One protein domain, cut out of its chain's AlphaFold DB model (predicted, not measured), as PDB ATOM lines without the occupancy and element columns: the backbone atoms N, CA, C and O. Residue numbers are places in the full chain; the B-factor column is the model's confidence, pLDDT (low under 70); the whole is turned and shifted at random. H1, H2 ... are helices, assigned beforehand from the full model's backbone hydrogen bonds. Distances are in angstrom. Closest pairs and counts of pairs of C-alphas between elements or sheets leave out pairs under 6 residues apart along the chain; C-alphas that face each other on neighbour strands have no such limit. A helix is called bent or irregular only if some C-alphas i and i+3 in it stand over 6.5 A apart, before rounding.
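This is residues 8 to 135 of the 179 residues of an uncharacterized protein of Polymorphospora rubra (UniProt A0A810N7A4). H1, H4 and residues 115 to 119 of H5 pack on H2, while H3 meets H4 at a corner and runs outward as an arm, with residues 66 to 71 sticking out at its far end. Long stretches without named elements, residues 35 to 70 and 96 to 114, join these parts. The printed part has 128 residues with five named helices, H1 to H5 in order, and no named strand; the class is all helix, though 55 residues are in named elements. It is only just compact, close to loose, with a radius of gyration of the C-alphas of 16.5 A and spans of 49 by 33 by 27 A.

H1, residues 9 to 14, and H2, residues 25 to 34, only just touch, with 3 pairs of C-alphas within 8 A, the closest being Ile 14 and Leu 31 at 7.3 A. H2 is irregular: C-alphas 26 and 29 are 7.0 A apart. H3, residues 71 to 83, and H4, residues 85 to 95, touch only at the corner, about perpendicular at 88 degrees; their closest C-alphas, Val 81 and Ala 87, are 5.0 A apart. H4 touches H2, closest at the C-alphas of Trp 26 and Gly 95, 5.7 A. H5, residues 115 to 129, touches H2 with residues 115 to 119 alone, at a shallow tilt of 22 degrees, opposite ways; the closest C-alphas, Ala 28 and Ala 115, are 5.2 A apart. H3 and H5 are apart. Every O i to N i+4 pair is within hydrogen-bond range in H1, H3, H4 and H5, and 4 of 6 in H2.

H1 begins at C-alpha 9 (12.708, 47.255, -21.219). H2 and H4 each measure 15.3 A, H3 18.2 A and H5 20.9 A. H5 ends at C-alpha 129 (-15.903, 43.012, -26.443).

The C-alphas of Ala 49 and Pro 69 are farthest apart, 54.1 A. The printed part has no cut; the links H2 to H3 and H4 to H5 are long. Residues 55 to 56 pair with 132 to 133, parallel. Residues 58 to 60 have pLDDT under 70.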
ATOM      1  N   ARG A   8      15.783  47.167 -24.201       89.19
ATOM      2  CA  ARG A   8      16.209  47.085 -22.802       89.19
ATOM      3  C   ARG A   8      15.053  46.831 -21.834       89.19
ATOM      4  O   ARG A   8      15.253  46.138 -20.836       89.19
ATOM      5  N   ALA A   9      13.862  47.362 -22.112       90.75
ATOM      6  CA  ALA A   9      12.708  47.255 -21.219       90.75
ATOM      7  C   ALA A   9      12.341  45.805 -20.809       90.75
ATOM      8  O   ALA A   9      12.165  45.587 -19.607       90.75
ATOM      9  N   PRO A  10      12.313  44.798 -21.715       90.81
ATOM     10  CA  PRO A  10      12.027  43.414 -21.326       90.81
ATOM     11  C   PRO A  10      13.029  42.871 -20.299       90.81
ATOM     12  O   PRO A  10      12.647  42.244 -19.313       90.81
ATOM     13  N   ALA A  11      14.320  43.154 -20.489       91.56
ATOM     14  CA  ALA A  11      15.375  42.657 -19.612       91.56
ATOM     15  C   ALA A  11      15.323  43.283 -18.209       91.56
ATOM     16  O   ALA A  11      15.618  42.610 -17.225       91.56
ATOM     17  N   GLU A  12      14.965  44.565 -18.095       93.44
ATOM     18  CA  GLU A  12      14.783  45.223 -16.793       93.44
ATOM     19  C   GLU A  12      13.544  44.691 -16.060       93.44
ATOM     20  O   GLU A  12      13.596  44.469 -14.850       93.44
ATOM     21  N   PHE A  13      12.456  44.420 -16.790       94.31
ATOM     22  CA  PHE A  13      11.257  43.798 -16.229       94.31
ATOM     23  C   PHE A  13      11.546  42.393 -15.685       94.31
ATOM     24  O   PHE A  13      11.230  42.107 -14.534       94.31
ATOM     25  N   ILE A  14      12.248  41.558 -16.457       93.56
ATOM     26  CA  ILE A  14      12.680  40.215 -16.032       93.56
ATOM     27  C   ILE A  14      13.545  40.261 -14.763       93.56
ATOM     28  O   ILE A  14      13.449  39.379 -13.914       93.56
ATOM     29  N   LYS A  15      14.382  41.294 -14.601       93.62
ATOM     30  CA  LYS A  15      15.208  41.494 -13.395       93.62
ATOM     31  C   LYS A  15      14.414  41.984 -12.177       93.62
ATOM     32  O   LYS A  15      15.001  42.124 -11.108       93.62
ATOM     33  N   GLY A  16      13.121  42.273 -12.326       93.31
ATOM     34  CA  GLY A  16      12.277  42.818 -11.263       93.31
ATOM     35  C   GLY A  16      12.440  44.324 -11.042       93.31
ATOM     36  O   GLY A  16      11.974  44.844 -10.033       93.31
ATOM     37  N   ASN A  17      13.069  45.048 -11.976       93.31
ATOM     38  CA  ASN A  17      13.251  46.503 -11.877       93.31
ATOM     39  C   ASN A  17      12.003  47.296 -12.318       93.31
ATOM     40  O   ASN A  17      12.008  48.526 -12.280       93.31
ATOM     41  N   GLY A  18      10.932  46.611 -12.725       90.06
ATOM     42  CA  GLY A  18       9.631  47.196 -13.032       90.06
ATOM     43  C   GLY A  18       8.500  46.261 -12.612       90.06
ATOM     44  O   GLY A  18       8.613  45.049 -12.759       90.06
ATOM     45  N   VAL A  19       7.406  46.828 -12.096       92.75
ATOM     46  CA  VAL A  19       6.194  46.067 -11.726       92.75
ATOM     47  C   VAL A  19       5.301  45.817 -12.945       92.75
ATOM     48  O   VAL A  19       4.635  44.792 -13.027       92.75
ATOM     49  N   PHE A  20       5.316  46.738 -13.913       93.38
ATOM     50  CA  PHE A  20       4.556  46.651 -15.157       93.38
ATOM     51  C   PHE A  20       5.468  46.859 -16.361       93.38
ATOM     52  O   PHE A  20       6.379  47.689 -16.323       93.38
ATOM     53  N   PHE A  21       5.172  46.150 -17.447       93.06
ATOM     54  CA  PHE A  21       5.864  46.270 -18.724       93.06
ATOM     55  C   PHE A  21       4.839  46.346 -19.870       93.06
ATOM     56  O   PHE A  21       4.336  45.312 -20.308       93.06
ATOM     57  N   PRO A  22       4.493  47.558 -20.348       91.06
ATOM     58  CA  PRO A  22       3.568  47.729 -21.465       91.06
ATOM     59  C   PRO A  22       4.189  47.184 -22.757       91.06
ATOM     60  O   PRO A  22       5.114  47.773 -23.320       91.06
ATOM     61  N   SER A  23       3.703  46.035 -23.215       90.44
ATOM     62  CA  SER A  23       4.165  45.380 -24.437       90.44
ATOM     63  C   SER A  23       3.075  44.484 -25.020       90.44
ATOM     64  O   SER A  23       1.976  44.392 -24.477       90.44
ATOM     65  N   GLY A  24       3.377  43.838 -26.143       88.94
ATOM     66  CA  GLY A  24       2.471  42.893 -26.779       88.94
ATOM     67  C   GLY A  24       2.707  41.443 -26.371       88.94
ATOM     68  O   GLY A  24       3.672  41.088 -25.692       88.94
ATOM     69  N   ASN A  25       1.817  40.587 -26.861       88.50
ATOM     70  CA  ASN A  25       1.793  39.145 -26.626       88.50
ATOM     71  C   ASN A  25       3.081  38.414 -27.060       88.50
ATOM     72  O   ASN A  25       3.395  37.363 -26.508       88.50
ATOM     73  N   TRP A  26       3.857  38.982 -27.991       89.06
ATOM     74  CA  TRP A  26       5.126  38.415 -28.469       89.06
ATOM     75  C   TRP A  26       6.204  38.273 -27.382       89.06
ATOM     76  O   TRP A  26       7.174  37.549 -27.574       89.06
ATOM     77  N   GLN A  27       6.049  38.941 -26.236       92.25
ATOM     78  CA  GLN A  27       6.966  38.805 -25.098       92.25
ATOM     79  C   GLN A  27       6.691  37.553 -24.252       92.25
ATOM     80  O   GLN A  27       7.588  37.066 -23.565       92.25
ATOM     81  N   ALA A  28       5.458  37.033 -24.274       92.00
ATOM     82  CA  ALA A  28       5.005  36.009 -23.335       92.00
ATOM     83  C   ALA A  28       5.831  34.703 -23.361       92.00
ATOM     84  O   ALA A  28       6.178  34.236 -22.276       92.00
ATOM     85  N   PRO A  29       6.230  34.140 -24.523       92.31
ATOM     86  CA  PRO A  29       7.010  32.900 -24.545       92.31
ATOM     87  C   PRO A  29       8.358  33.008 -23.827       92.31
ATOM     88  O   PRO A  29       8.735  32.114 -23.071       92.31
ATOM     89  N   GLU A  30       9.093  34.104 -24.037       92.50
ATOM     90  CA  GLU A  30      10.401  34.288 -23.400       92.50
ATOM     91  C   GLU A  30      10.256  34.576 -21.900       92.50
ATOM     92  O   GLU A  30      11.083  34.119 -21.108       92.50
ATOM     93  N   LEU A  31       9.184  35.264 -21.486       93.62
ATOM     94  CA  LEU A  31       8.851  35.445 -20.070       93.62
ATOM     95  C   LEU A  31       8.572  34.098 -19.391       93.62
ATOM     96  O   LEU A  31       9.191  33.794 -18.371       93.62
ATOM     97  N   ASP A  32       7.719  33.257 -19.982       93.19
ATOM     98  CA  ASP A  32       7.409  31.924 -19.450       93.19
ATOM     99  C   ASP A  32       8.642  31.013 -19.400       93.19
ATOM    100  O   ASP A  32       8.833  30.268 -18.436       93.19
ATOM    101  N   LYS A  33       9.515  31.095 -20.409       93.12
ATOM    102  CA  LYS A  33      10.787  30.363 -20.439       93.12
ATOM    103  C   LYS A  33      11.756  30.839 -19.356       93.12
ATOM    104  O   LYS A  33      12.468  30.022 -18.774       93.12
ATOM    105  N   THR A  34      11.804  32.144 -19.101       93.88
ATOM    106  CA  THR A  34      12.728  32.741 -18.126       93.88
ATOM    107  C   THR A  34      12.261  32.535 -16.687       93.88
ATOM    108  O   THR A  34      13.078  32.316 -15.794       93.88
ATOM    109  N   GLY A  35      10.951  32.581 -16.449       91.44
ATOM    110  CA  GLY A  35      10.359  32.457 -15.123       91.44
ATOM    111  C   GLY A  35       8.939  31.922 -15.204       91.44
ATOM    112  O   GLY A  35       7.981  32.675 -15.054       91.44
ATOM    113  N   SER A  36       8.807  30.612 -15.414       89.81
ATOM    114  CA  SER A  36       7.505  29.944 -15.495       89.81
ATOM    115  C   SER A  36       6.647  30.251 -14.263       89.81
ATOM    116  O   SER A  36       7.092  30.077 -13.125       89.81
ATOM    117  N   GLY A  37       5.435  30.762 -14.501       90.19
ATOM    118  CA  GLY A  37       4.483  31.156 -13.458       90.19
ATOM    119  C   GLY A  37       4.849  32.422 -12.671       90.19
ATOM    120  O   GLY A  37       4.128  32.776 -11.743       90.19
ATOM    121  N   GLN A  38       5.949  33.108 -13.006       93.56
ATOM    122  CA  GLN A  38       6.356  34.354 -12.339       93.56
ATOM    123  C   GLN A  38       5.780  35.603 -13.010       93.56
ATOM    124  O   GLN A  38       5.689  36.654 -12.376       93.56
ATOM    125  N   PHE A  39       5.400  35.498 -14.282       94.69
ATOM    126  CA  PHE A  39       4.905  36.612 -15.079       94.69
ATOM    127  C   PHE A  39       3.449  36.384 -15.472       94.69
ATOM    128  O   PHE A  39       3.052  35.278 -15.825       94.69
ATOM    129  N   GLY A  40       2.663  37.457 -15.428       93.56
ATOM    130  CA  GLY A  40       1.284  37.477 -15.903       93.56
ATOM    131  C   GLY A  40       1.111  38.430 -17.080       93.56
ATOM    132  O   GLY A  40       1.976  39.257 -17.368       93.56
ATOM    133  N   PHE A  41      -0.044  38.336 -17.728       94.00
ATOM    134  CA  PHE A  41      -0.475  39.253 -18.774       94.00
ATOM    135  C   PHE A  41      -1.914  39.685 -18.498       94.00
ATOM    136  O   PHE A  41      -2.733  38.881 -18.059       94.00
ATOM    137  N   PHE A  42      -2.226  40.951 -18.748       93.81
ATOM    138  CA  PHE A  42      -3.586  41.472 -18.675       93.81
ATOM    139  C   PHE A  42      -3.743  42.638 -19.652       93.81
ATOM    140  O   PHE A  42      -2.759  43.268 -20.048       93.81
ATOM    141  N   LEU A  43      -4.983  42.905 -20.058       93.50
ATOM    142  CA  LEU A  43      -5.293  44.010 -20.960       93.50
ATOM    143  C   LEU A  43      -5.045  45.351 -20.278       93.50
ATOM    144  O   LEU A  43      -5.286  45.509 -19.080       93.50
ATOM    145  N   PHE A  44      -4.586  46.334 -21.053       92.00
ATOM    146  CA  PHE A  44      -4.434  47.684 -20.534       92.00
ATOM    147  C   PHE A  44      -5.800  48.190 -20.034       92.00
ATOM    148  O   PHE A  44      -6.798  48.029 -20.744       92.00
ATOM    149  N   PRO A  45      -5.876  48.747 -18.813       89.69
ATOM    150  CA  PRO A  45      -7.152  49.118 -18.219       89.69
ATOM    151  C   PRO A  45      -7.828  50.240 -19.011       89.69
ATOM    152  O   PRO A  45      -7.161  51.130 -19.539       89.69
ATOM    153  N   SER A  46      -9.162  50.213 -19.046       89.81
ATOM    154  CA  SER A  46      -9.954  51.332 -19.559       89.81
ATOM    155  C   SER A  46      -9.738  52.581 -18.698       89.81
ATOM    156  O   SER A  46      -9.565  52.500 -17.479       89.81
ATOM    157  N   ASP A  47      -9.769  53.743 -19.342       86.38
ATOM    158  CA  ASP A  47      -9.774  55.056 -18.698       86.38
ATOM    159  C   ASP A  47     -11.100  55.348 -17.973       86.38
ATOM    160  O   ASP A  47     -11.144  56.169 -17.054       86.38
ATOM    161  N   VAL A  48     -12.170  54.635 -18.336       89.19
ATOM    162  CA  VAL A  48     -13.462  54.652 -17.651       89.19
ATOM    163  C   VAL A  48     -13.599  53.396 -16.793       89.19
ATOM    164  O   VAL A  48     -13.462  52.272 -17.271       89.19
ATOM    165  N   ALA A  49     -13.920  53.567 -15.509       90.50
ATOM    166  CA  ALA A  49     -14.146  52.437 -14.609       90.50
ATOM    167  C   ALA A  49     -15.266  51.521 -15.142       90.50
ATOM    168  O   ALA A  49     -16.401  51.961 -15.329       90.50
ATOM    169  N   GLY A  50     -14.939  50.247 -15.377       87.56
ATOM    170  CA  GLY A  50     -15.857  49.264 -15.965       87.56
ATOM    171  C   GLY A  50     -16.057  49.392 -17.481       87.56
ATOM    172  O   GLY A  50     -16.893  48.682 -18.034       87.56
ATOM    173  N   GLY A  51     -15.317  50.282 -18.149       89.81
ATOM    174  CA  GLY A  51     -15.299  50.390 -19.604       89.81
ATOM    175  C   GLY A  51     -14.607  49.193 -20.272       89.81
ATOM    176  O   GLY A  51     -13.833  48.482 -19.621       89.81
ATOM    177  N   PRO A  52     -14.882  48.946 -21.565       90.12
ATOM    178  CA  PRO A  52     -14.274  47.841 -22.293       90.12
ATOM    179  C   PRO A  52     -12.764  48.067 -22.482       90.12
ATOM    180  O   PRO A  52     -12.325  49.210 -22.650       90.12
ATOM    181  N   PRO A  53     -11.958  46.995 -22.493       91.81
ATOM    182  CA  PRO A  53     -10.561  47.094 -22.876       91.81
ATOM    183  C   PRO A  53     -10.434  47.264 -24.392       91.81
ATOM    184  O   PRO A  53     -11.205  46.692 -25.167       91.81
ATOM    185  N   TYR A  54      -9.398  47.990 -24.804       91.81
ATOM    186  CA  TYR A  54      -8.996  48.099 -26.200       91.81
ATOM    187  C   TYR A  54      -7.525  47.738 -26.343       91.81
ATOM    188  O   TYR A  54      -6.695  48.123 -25.517       91.81
ATOM    189  N   ALA A  55      -7.191  47.035 -27.417       90.81
ATOM    190  CA  ALA A  55      -5.807  46.785 -27.784       90.81
ATOM    191  C   ALA A  55      -5.634  46.920 -29.293       90.81
ATOM    192  O   ALA A  55      -6.475  46.477 -30.080       90.81
ATOM    193  N   MET A  56      -4.516  47.528 -29.686       89.00
ATOM    194  CA  MET A  56      -4.134  47.570 -31.088       89.00
ATOM    195  C   MET A  56      -3.636  46.197 -31.514       89.00
ATOM    196  O   MET A  56      -2.740  45.626 -30.891       89.00
ATOM    197  N   THR A  57      -4.212  45.690 -32.591       79.06
ATOM    198  CA  THR A  57      -3.773  44.478 -33.267       79.06
ATOM    199  C   THR A  57      -3.666  44.757 -34.759       79.06
ATOM    200  O   THR A  57      -4.399  45.574 -35.316       79.06
ATOM    201  N   ALA A  58      -2.781  44.035 -35.427       67.38
ATOM    202  CA  ALA A  58      -2.864  43.849 -36.862       67.38
ATOM    203  C   ALA A  58      -2.799  42.360 -37.144       67.38
ATOM    204  O   ALA A  58      -2.049  41.621 -36.501       67.38
ATOM    205  N   ALA A  59      -3.558  41.928 -38.149       65.38
ATOM    206  CA  ALA A  59      -3.260  40.660 -38.784       65.38
ATOM    207  C   ALA A  59      -1.807  40.710 -39.278       65.38
ATOM    208  O   ALA A  59      -1.382  41.702 -39.876       65.38
ATOM    209  N   ALA A  60      -1.036  39.653 -39.015       67.31
ATOM    210  CA  ALA A  60       0.286  39.520 -39.602       67.31
ATOM    211  C   ALA A  60       0.123  39.433 -41.128       67.31
ATOM    212  O   ALA A  60      -0.250  38.393 -41.669       67.31
ATOM    213  N   ASN A  61       0.364  40.545 -41.822       70.31
ATOM    214  CA  ASN A  61       0.256  40.616 -43.273       70.31
ATOM    215  C   ASN A  61       1.499  39.970 -43.896       70.31
ATOM    216  O   ASN A  61       2.487  40.639 -44.195       70.31
ATOM    217  N   LEU A  62       1.461  38.648 -44.062       83.31
ATOM    218  CA  LEU A  62       2.479  37.910 -44.800       83.31
ATOM    219  C   LEU A  62       2.149  37.965 -46.296       83.31
ATOM    220  O   LEU A  62       1.065  37.573 -46.722       83.31
ATOM    221  N   GLY A  63       3.085  38.481 -47.093       89.06
ATOM    222  CA  GLY A  63       2.932  38.623 -48.539       89.06
ATOM    223  C   GLY A  63       3.837  37.669 -49.313       89.06
ATOM    224  O   GLY A  63       5.003  37.487 -48.965       89.06
ATOM    225  N   ILE A  64       3.321  37.108 -50.408       95.00
ATOM    226  CA  ILE A  64       4.124  36.362 -51.383       95.00
ATOM    227  C   ILE A  64       4.548  37.337 -52.489       95.00
ATOM    228  O   ILE A  64       3.683  37.939 -53.129       95.00
ATOM    229  N   PRO A  65       5.857  37.517 -52.754       95.81
ATOM    230  CA  PRO A  65       6.306  38.374 -53.844       95.81
ATOM    231  C   PRO A  65       5.733  37.916 -55.189       95.81
ATOM    232  O   PRO A  65       5.862  36.749 -55.555       95.81
ATOM    233  N   ALA A  66       5.190  38.848 -55.976       96.38
ATOM    234  CA  ALA A  66       4.533  38.548 -57.255       96.38
ATOM    235  C   ALA A  66       5.432  37.841 -58.293       96.38
ATOM    236  O   ALA A  66       4.932  37.256 -59.247       96.38
ATOM    237  N   LYS A  67       6.760  37.907 -58.128       97.06
ATOM    238  CA  LYS A  67       7.757  37.256 -58.999       97.06
ATOM    239  C   LYS A  67       8.477  36.085 -58.318       97.06
ATOM    240  O   LYS A  67       9.560  35.706 -58.754       97.06
ATOM    241  N   SER A  68       7.934  35.559 -57.218       96.75
ATOM    242  CA  SER A  68       8.538  34.426 -56.518       96.75
ATOM    243  C   SER A  68       8.549  33.187 -57.424       96.75
ATOM    244  O   SER A  68       7.487  32.801 -57.913       96.75
ATOM    245  N   PRO A  69       9.698  32.511 -57.611       97.25
ATOM    246  CA  PRO A  69       9.742  31.238 -58.331       97.25
ATOM    247  C   PRO A  69       9.089  30.089 -57.542       97.25
ATOM    248  O   PRO A  69       8.893  29.016 -58.096       97.25
ATOM    249  N   ASN A  70       8.750  30.311 -56.265       97.50
ATOM    250  CA  ASN A  70       8.183  29.319 -55.349       97.50
ATOM    251  C   ASN A  70       6.835  29.786 -54.770       97.50
ATOM    252  O   ASN A  70       6.563  29.568 -53.590       97.50
ATOM    253  N   ALA A  71       6.022  30.503 -55.555       97.62
ATOM    254  CA  ALA A  71       4.774  31.098 -55.068       97.62
ATOM    255  C   ALA A  71       3.807  30.055 -54.478       97.62
ATOM    256  O   ALA A  71       3.309  30.260 -53.375       97.62
ATOM    257  N   ASP A  72       3.626  28.913 -55.147       97.56
ATOM    258  CA  ASP A  72       2.721  27.852 -54.683       97.56
ATOM    259  C   ASP A  72       3.201  27.212 -53.375       97.56
ATOM    260  O   ASP A  72       2.411  26.970 -52.467       97.56
ATOM    261  N   VAL A  73       4.513  26.992 -53.239       97.62
ATOM    262  CA  VAL A  73       5.108  26.435 -52.013       97.62
ATOM    263  C   VAL A  73       4.973  27.421 -50.853       97.62
ATOM    264  O   VAL A  73       4.644  27.021 -49.739       97.62
ATOM    265  N   ALA A  74       5.186  28.714 -51.109       96.31
ATOM    266  CA  ALA A  74       4.983  29.754 -50.107       96.31
ATOM    267  C   ALA A  74       3.509  29.843 -49.681       96.31
ATOM    268  O   ALA A  74       3.232  29.929 -48.489       96.31
ATOM    269  N   ALA A  75       2.569  29.766 -50.628       94.56
ATOM    270  CA  ALA A  75       1.139  29.753 -50.332       94.56
ATOM    271  C   ALA A  75       0.744  28.534 -49.492       94.56
ATOM    272  O   ALA A  75       0.078  28.694 -48.474       94.56
ATOM    273  N   ALA A  76       1.219  27.341 -49.862       95.69
ATOM    274  CA  ALA A  76       0.972  26.116 -49.105       95.69
ATOM    275  C   ALA A  76       1.538  26.188 -47.678       95.69
ATOM    276  O   ALA A  76       0.902  25.717 -46.741       95.69
ATOM    277  N   PHE A  77       2.708  26.805 -47.488       93.06
ATOM    278  CA  PHE A  77       3.276  27.009 -46.157       93.06
ATOM    279  C   PHE A  77       2.448  27.986 -45.310       93.06
ATOM    280  O   PHE A  77       2.199  27.717 -44.137       93.06
ATOM    281  N   LEU A  78       2.006  29.106 -45.891       90.88
ATOM    282  CA  LEU A  78       1.162  30.073 -45.184       90.88
ATOM    283  C   LEU A  78      -0.192  29.469 -44.793       90.88
ATOM    284  O   LEU A  78      -0.655  29.721 -43.684       90.88
ATOM    285  N   ASP A  79      -0.788  28.660 -45.671       90.56
ATOM    286  CA  ASP A  79      -2.010  27.913 -45.367       90.56
ATOM    287  C   ASP A  79      -1.772  26.907 -44.235       90.56
ATOM    288  O   ASP A  79      -2.474  26.949 -43.228       90.56
ATOM    289  N   PHE A  80      -0.713  26.092 -44.328       91.38
ATOM    290  CA  PHE A  80      -0.331  25.125 -43.294       91.38
ATOM    291  C   PHE A  80      -0.204  25.770 -41.907       91.38
ATOM    292  O   PHE A  80      -0.793  25.278 -40.949       91.38
ATOM    293  N   VAL A  81       0.492  26.905 -41.790       88.50
ATOM    294  CA  VAL A  81       0.655  27.618 -40.509       88.50
ATOM    295  C   VAL A  81      -0.687  28.066 -39.909       88.50
ATOM    296  O   VAL A  81      -0.804  28.186 -38.689       88.50
ATOM    297  N   GLN A  82      -1.707  28.302 -40.739       86.38
ATOM    298  CA  GLN A  82      -3.022  28.803 -40.324       86.38
ATOM    299  C   GLN A  82      -4.094  27.719 -40.168       86.38
ATOM    300  O   GLN A  82      -5.106  27.975 -39.513       86.38
ATOM    301  N   THR A  83      -3.907  26.532 -40.752       87.62
ATOM    302  CA  THR A  83      -4.917  25.460 -40.774       87.62
ATOM    303  C   THR A  83      -4.482  24.208 -40.020       87.62
ATOM    304  O   THR A  83      -5.322  23.565 -39.386       87.62
ATOM    305  N   ASP A  84      -3.189  23.880 -40.004       91.94
ATOM    306  CA  ASP A  84      -2.680  22.708 -39.298       91.94
ATOM    307  C   ASP A  84      -2.687  22.917 -37.780       91.94
ATOM    308  O   ASP A  84      -2.235  23.936 -37.252       91.94
ATOM    309  N   GLN A  85      -3.202  21.930 -37.047       89.56
ATOM    310  CA  GLN A  85      -3.366  22.034 -35.600       89.56
ATOM    311  C   GLN A  85      -2.024  22.198 -34.873       89.56
ATOM    312  O   GLN A  85      -1.931  22.996 -33.936       89.56
ATOM    313  N   GLN A  86      -0.994  21.456 -35.284       91.19
ATOM    314  CA  GLN A  86       0.311  21.515 -34.643       91.19
ATOM    315  C   GLN A  86       1.023  22.823 -34.993       91.19
ATOM    316  O   GLN A  86       1.532  23.488 -34.094       91.19
ATOM    317  N   ALA A  87       1.000  23.244 -36.259       90.44
ATOM    318  CA  ALA A  87       1.625  24.496 -36.686       90.44
ATOM    319  C   ALA A  87       1.018  25.722 -35.981       90.44
ATOM    320  O   ALA A  87       1.729  26.624 -35.521       90.44
ATOM    321  N   ARG A  88      -0.308  25.734 -35.820       89.12
ATOM    322  CA  ARG A  88      -1.021  26.766 -35.055       89.12
ATOM    323  C   ARG A  88      -0.631  26.745 -33.579       89.12
ATOM    324  O   ARG A  88      -0.402  27.800 -32.991       89.12
ATOM    325  N   GLN A  89      -0.510  25.562 -32.978       88.75
ATOM    326  CA  GLN A  89      -0.039  25.432 -31.599       88.75
ATOM    327  C   GLN A  89       1.403  25.946 -31.444       88.75
ATOM    328  O   GLN A  89       1.697  26.671 -30.494       88.75
ATOM    329  N   GLU A  90       2.295  25.631 -32.382       89.06
ATOM    330  CA  GLU A  90       3.687  26.091 -32.375       89.06
ATOM    331  C   GLU A  90       3.809  27.609 -32.562       89.06
ATOM    332  O   GLU A  90       4.651  28.234 -31.922       89.06
ATOM    333  N   THR A  91       2.931  28.229 -33.354       86.44
ATOM    334  CA  THR A  91       2.880  29.694 -33.523       86.44
ATOM    335  C   THR A  91       2.658  30.413 -32.187       86.44
ATOM    336  O   THR A  91       3.312  31.421 -31.901       86.44
ATOM    337  N   VAL A  92       1.802  29.854 -31.326       84.62
ATOM    338  CA  VAL A  92       1.587  30.358 -29.961       84.62
ATOM    339  C   VAL A  92       2.777  30.046 -29.067       84.62
ATOM    340  O   VAL A  92       3.297  30.942 -28.408       84.62
ATOM    341  N   THR A  93       3.232  28.794 -29.053       84.06
ATOM    342  CA  THR A  93       4.308  28.347 -28.159       84.06
ATOM    343  C   THR A  93       5.626  29.081 -28.415       84.06
ATOM    344  O   THR A  93       6.342  29.398 -27.471       84.06
ATOM    345  N   LEU A  94       5.960  29.346 -29.681       83.81
ATOM    346  CA  LEU A  94       7.229  29.963 -30.073       83.81
ATOM    347  C   LEU A  94       7.129  31.482 -30.182       83.81
ATOM    348  O   LEU A  94       8.043  32.190 -29.767       83.81
ATOM    349  N   GLY A  95       6.048  31.980 -30.778       81.19
ATOM    350  CA  GLY A  95       5.906  33.395 -31.105       81.19
ATOM    351  C   GLY A  95       5.003  34.173 -30.150       81.19
ATOM    352  O   GLY A  95       4.974  35.399 -30.207       81.19
ATOM    353  N   GLY A  96       4.227  33.491 -29.303       80.38
ATOM    354  CA  GLY A  96       3.232  34.124 -28.436       80.38
ATOM    355  C   GLY A  96       2.063  34.727 -29.211       80.38
ATOM    356  O   GLY A  96       1.245  35.431 -28.622       80.38
ATOM    357  N   LEU A  97       1.986  34.504 -30.528       79.06
ATOM    358  CA  LEU A  97       0.955  35.048 -31.405       79.06
ATOM    359  C   LEU A  97      -0.235  34.109 -31.461       79.06
ATOM    360  O   LEU A  97      -0.076  32.932 -31.772       79.06
ATOM    361  N   VAL A  98      -1.431  34.649 -31.224       74.81
ATOM    362  CA  VAL A  98      -2.662  33.911 -31.503       74.81
ATOM    363  C   VAL A  98      -2.751  33.718 -33.026       74.81
ATOM    364  O   VAL A  98      -2.730  34.715 -33.752       74.81
ATOM    365  N   PRO A  99      -2.805  32.476 -33.538       73.69
ATOM    366  CA  PRO A  99      -2.783  32.211 -34.964       73.69
ATOM    367  C   PRO A  99      -4.065  32.739 -35.591       73.69
ATOM    368  O   PRO A  99      -5.162  32.511 -35.074       73.69
ATOM    369  N   ALA A 100      -3.920  33.397 -36.737       73.44
ATOM    370  CA  ALA A 100      -5.036  33.598 -37.646       73.44
ATOM    371  C   ALA A 100      -5.506  32.243 -38.212       73.44
ATOM    372  O   ALA A 100      -4.863  31.208 -38.015       73.44
ATOM    373  N   GLY A 101      -6.629  32.252 -38.922       76.56
ATOM    374  CA  GLY A 101      -7.154  31.069 -39.589       76.56
ATOM    375  C   GLY A 101      -8.677  31.005 -39.539       76.56
ATOM    376  O   GLY A 101      -9.324  31.997 -39.185       76.56
ATOM    377  N   PRO A 102      -9.258  29.852 -39.905       79.12
ATOM    378  CA  PRO A 102     -10.698  29.638 -39.866       79.12
ATOM    379  C   PRO A 102     -11.275  29.889 -38.467       79.12
ATOM    380  O   PRO A 102     -10.657  29.551 -37.457       79.12
ATOM    381  N   SER A 103     -12.474  30.469 -38.401       75.94
ATOM    382  CA  SER A 103     -13.134  30.800 -37.130       75.94
ATOM    383  C   SER A 103     -13.569  29.572 -36.324       75.94
ATOM    384  O   SER A 103     -13.805  29.686 -35.124       75.94
ATOM    385  N   ASP A 104     -13.674  28.411 -36.968       80.94
ATOM    386  CA  ASP A 104     -13.993  27.115 -36.368       80.94
ATOM    387  C   ASP A 104     -12.747  26.288 -36.011       80.94
ATOM    388  O   ASP A 104     -12.860  25.202 -35.438       80.94
ATOM    389  N   ALA A 105     -11.548  26.788 -36.319       81.50
ATOM    390  CA  ALA A 105     -10.319  26.062 -36.059       81.50
ATOM    391  C   ALA A 105     -10.030  26.016 -34.541       81.50
ATOM    392  O   ALA A 105     -10.125  27.052 -33.873       81.50
ATOM    393  N   PRO A 106      -9.619  24.861 -33.970       80.62
ATOM    394  CA  PRO A 106      -9.437  24.709 -32.524       80.62
ATOM    395  C   PRO A 106      -8.543  25.799 -31.931       80.62
ATOM    396  O   PRO A 106      -7.484  26.091 -32.488       80.62
ATOM    397  N   ALA A 107      -8.940  26.402 -30.813       77.62
ATOM    398  CA  ALA A 107      -8.088  27.377 -30.144       77.62
ATOM    399  C   ALA A 107      -6.793  26.692 -29.661       77.62
ATOM    400  O   ALA A 107      -6.867  25.601 -29.085       77.62
ATOM    401  N   PRO A 108      -5.611  27.296 -29.875       80.19
ATOM    402  CA  PRO A 108      -4.386  26.808 -29.261       80.19
ATOM    403  C   PRO A 108      -4.492  26.807 -27.738       80.19
ATOM    404  O   PRO A 108      -5.205  27.617 -27.143       80.19
ATOM    405  N   THR A 109      -3.733  25.921 -27.109       82.81
ATOM    406  CA  THR A 109      -3.678  25.789 -25.651       82.81
ATOM    407  C   THR A 109      -2.336  26.274 -25.118       82.81
ATOM    408  O   THR A 109      -1.342  26.319 -25.841       82.81
ATOM    409  N   ALA A 110      -2.289  26.638 -23.845       86.06
ATOM    410  CA  ALA A 110      -1.050  26.939 -23.140       86.06
ATOM    411  C   ALA A 110      -1.173  26.461 -21.688       86.06
ATOM    412  O   ALA A 110      -2.300  26.338 -21.197       86.06
ATOM    413  N   PRO A 111      -0.054  26.166 -20.999       89.06
ATOM    414  CA  PRO A 111      -0.096  25.742 -19.605       89.06
ATOM    415  C   PRO A 111      -0.867  26.742 -18.738       89.06
ATOM    416  O   PRO A 111      -0.681  27.955 -18.857       89.06
ATOM    417  N   GLU A 112      -1.733  26.241 -17.863       90.31
ATOM    418  CA  GLU A 112      -2.488  27.087 -16.937       90.31
ATOM    419  C   GLU A 112      -1.534  27.927 -16.073       90.31
ATOM    420  O   GLU A 112      -0.496  27.443 -15.619       90.31
ATOM    421  N   GLY A 113      -1.864  29.206 -15.883       90.50
ATOM    422  CA  GLY A 113      -1.028  30.151 -15.136       90.50
ATOM    423  C   GLY A 113       0.192  30.690 -15.895       90.50
ATOM    424  O   GLY A 113       0.939  31.481 -15.327       90.50
ATOM    425  N   SER A 114       0.396  30.300 -17.157       93.06
ATOM    426  CA  SER A 114       1.450  30.869 -18.007       93.06
ATOM    427  C   SER A 114       1.059  32.238 -18.577       93.06
ATOM    428  O   SER A 114      -0.126  32.527 -18.789       93.06
ATOM    429  N   ALA A 115       2.050  33.078 -18.875       93.06
ATOM    430  CA  ALA A 115       1.840  34.354 -19.550       93.06
ATOM    431  C   ALA A 115       1.189  34.148 -20.928       93.06
ATOM    432  O   ALA A 115       0.303  34.912 -21.307       93.06
ATOM    433  N   VAL A 116       1.558  33.086 -21.652       92.12
ATOM    434  CA  VAL A 116       0.934  32.728 -22.936       92.12
ATOM    435  C   VAL A 116      -0.546  32.349 -22.769       92.12
ATOM    436  O   VAL A 116      -1.384  32.771 -23.563       92.12
ATOM    437  N   ALA A 117      -0.929  31.607 -21.725       90.50
ATOM    438  CA  ALA A 117      -2.349  31.325 -21.464       90.50
ATOM    439  C   ALA A 117      -3.148  32.609 -21.181       90.50
ATOM    440  O   ALA A 117      -4.296  32.756 -21.623       90.50
ATOM    441  N   ALA A 118      -2.527  33.566 -20.491       92.19
ATOM    442  CA  ALA A 118      -3.125  34.864 -20.226       92.19
ATOM    443  C   ALA A 118      -3.267  35.723 -21.501       92.19
ATOM    444  O   ALA A 118      -4.294  36.385 -21.656       92.19
ATOM    445  N   THR A 119      -2.328  35.673 -22.458       90.38
ATOM    446  CA  THR A 119      -2.484  36.379 -23.749       90.38
ATOM    447  C   THR A 119      -3.598  35.780 -24.607       90.38
ATOM    448  O   THR A 119      -4.369  36.534 -25.200       90.38
ATOM    449  N   VAL A 120      -3.741  34.449 -24.637       87.31
ATOM    450  CA  VAL A 120      -4.854  33.776 -25.334       87.31
ATOM    451  C   VAL A 120      -6.196  34.204 -24.735       87.31
ATOM    452  O   VAL A 120      -7.113  34.562 -25.473       87.31
ATOM    453  N   SER A 121      -6.298  34.235 -23.404       89.25
ATOM    454  CA  SER A 121      -7.517  34.662 -22.701       89.25
ATOM    455  C   SER A 121      -7.852  36.133 -22.975       89.25
ATOM    456  O   SER A 121      -8.986  36.454 -23.327       89.25
ATOM    457  N   ALA A 122      -6.854  37.018 -22.901       90.81
ATOM    458  CA  ALA A 122      -6.996  38.440 -23.202       90.81
ATOM    459  C   ALA A 122      -7.448  38.691 -24.653       90.81
ATOM    460  O   ALA A 122      -8.275  39.563 -24.912       90.81
ATOM    461  N   PHE A 123      -6.950  37.904 -25.610       87.62
ATOM    462  CA  PHE A 123      -7.386  37.997 -27.002       87.62
ATOM    463  C   PHE A 123      -8.858  37.593 -27.180       87.62
ATOM    464  O   PHE A 123      -9.595  38.273 -27.891       87.62
ATOM    465  N   GLN A 124      -9.312  36.533 -26.501       85.50
ATOM    466  CA  GLN A 124     -10.725  36.132 -26.513       85.50
ATOM    467  C   GLN A 124     -11.634  37.198 -25.890       85.50
ATOM    468  O   GLN A 124     -12.716  37.467 -26.409       85.50
ATOM    469  N   GLU A 125     -11.193  37.845 -24.811       89.44
ATOM    470  CA  GLU A 125     -11.918  38.971 -24.218       89.44
ATOM    471  C   GLU A 125     -12.093  40.120 -25.222       89.44
ATOM    472  O   GLU A 125     -13.213  40.589 -25.414       89.44
ATOM    473  N   LEU A 126     -11.023  40.508 -25.925       89.81
ATOM    474  CA  LEU A 126     -11.069  41.557 -26.951       89.81
ATOM    475  C   LEU A 126     -11.970  41.196 -28.141       89.81
ATOM    476  O   LEU A 126     -12.645  42.075 -28.680       89.81
ATOM    477  N   LEU A 127     -11.997  39.926 -28.559       85.62
ATOM    478  CA  LEU A 127     -12.923  39.457 -29.596       85.62
ATOM    479  C   LEU A 127     -14.382  39.602 -29.142       85.62
ATOM    480  O   LEU A 127     -15.210  40.118 -29.891       85.62
ATOM    481  N   ASN A 128     -14.688  39.199 -27.908       87.12
ATOM    482  CA  ASN A 128     -16.041  39.262 -27.353       87.12
ATOM    483  C   ASN A 128     -16.512  40.700 -27.086       87.12
ATOM    484  O   ASN A 128     -17.704  40.985 -27.203       87.12
ATOM    485  N   SER A 129     -15.598  41.605 -26.728       89.44
ATOM    486  CA  SER A 129     -15.903  43.012 -26.443       89.44
ATOM    487  C   SER A 129     -15.856  43.923 -27.672       89.44
ATOM    488  O   SER A 129     -16.158  45.110 -27.550       89.44
ATOM    489  N   ASN A 130     -15.476  43.398 -28.843       88.81
ATOM    490  CA  ASN A 130     -15.143  44.202 -30.023       88.81
ATOM    491  C   ASN A 130     -14.058  45.264 -29.716       88.81
ATOM    492  O   ASN A 130     -14.133  46.410 -30.161       88.81
ATOM    493  N   GLY A 131     -13.063  44.882 -28.907       90.88
ATOM    494  CA  GLY A 131     -11.977  45.742 -28.421       90.88
ATOM    495  C   GLY A 131     -10.721  45.755 -29.303       90.88
ATOM    496  O   GLY A 131      -9.767  46.478 -29.009       90.88
ATOM    497  N   LEU A 132     -10.691  44.957 -30.373       88.88
ATOM    498  CA  LEU A 132      -9.586  44.941 -31.334       88.88
ATOM    499  C   LEU A 132      -9.668  46.150 -32.269       88.88
ATOM    500  O   LEU A 132     -10.643  46.317 -32.999       88.88
ATOM    501  N   VAL A 133      -8.615  46.967 -32.284       89.44
ATOM    502  CA  VAL A 133      -8.493  48.131 -33.177       89.44
ATOM    503  C   VAL A 133      -7.221  48.038 -34.018       89.44
ATOM    504  O   VAL A 133      -6.244  47.425 -33.598       89.44
ATOM    505  N   GLY A 134      -7.213  48.634 -35.211       87.81
ATOM    506  CA  GLY A 134      -6.017  48.668 -36.063       87.81
ATOM    507  C   GLY A 134      -4.898  49.535 -35.471       87.81
ATOM    508  O   GLY A 134      -5.164  50.474 -34.716       87.81
ATOM    509  N   PHE A 135      -3.640  49.260 -35.832       87.31
ATOM    510  CA  PHE A 135      -2.529  50.130 -35.444       87.31
ATOM    511  C   PHE A 135      -2.671  51.512 -36.086       87.31
ATOM    512  O   PHE A 135      -2.726  51.647 -37.306       87.31
TER     513      PHE A 135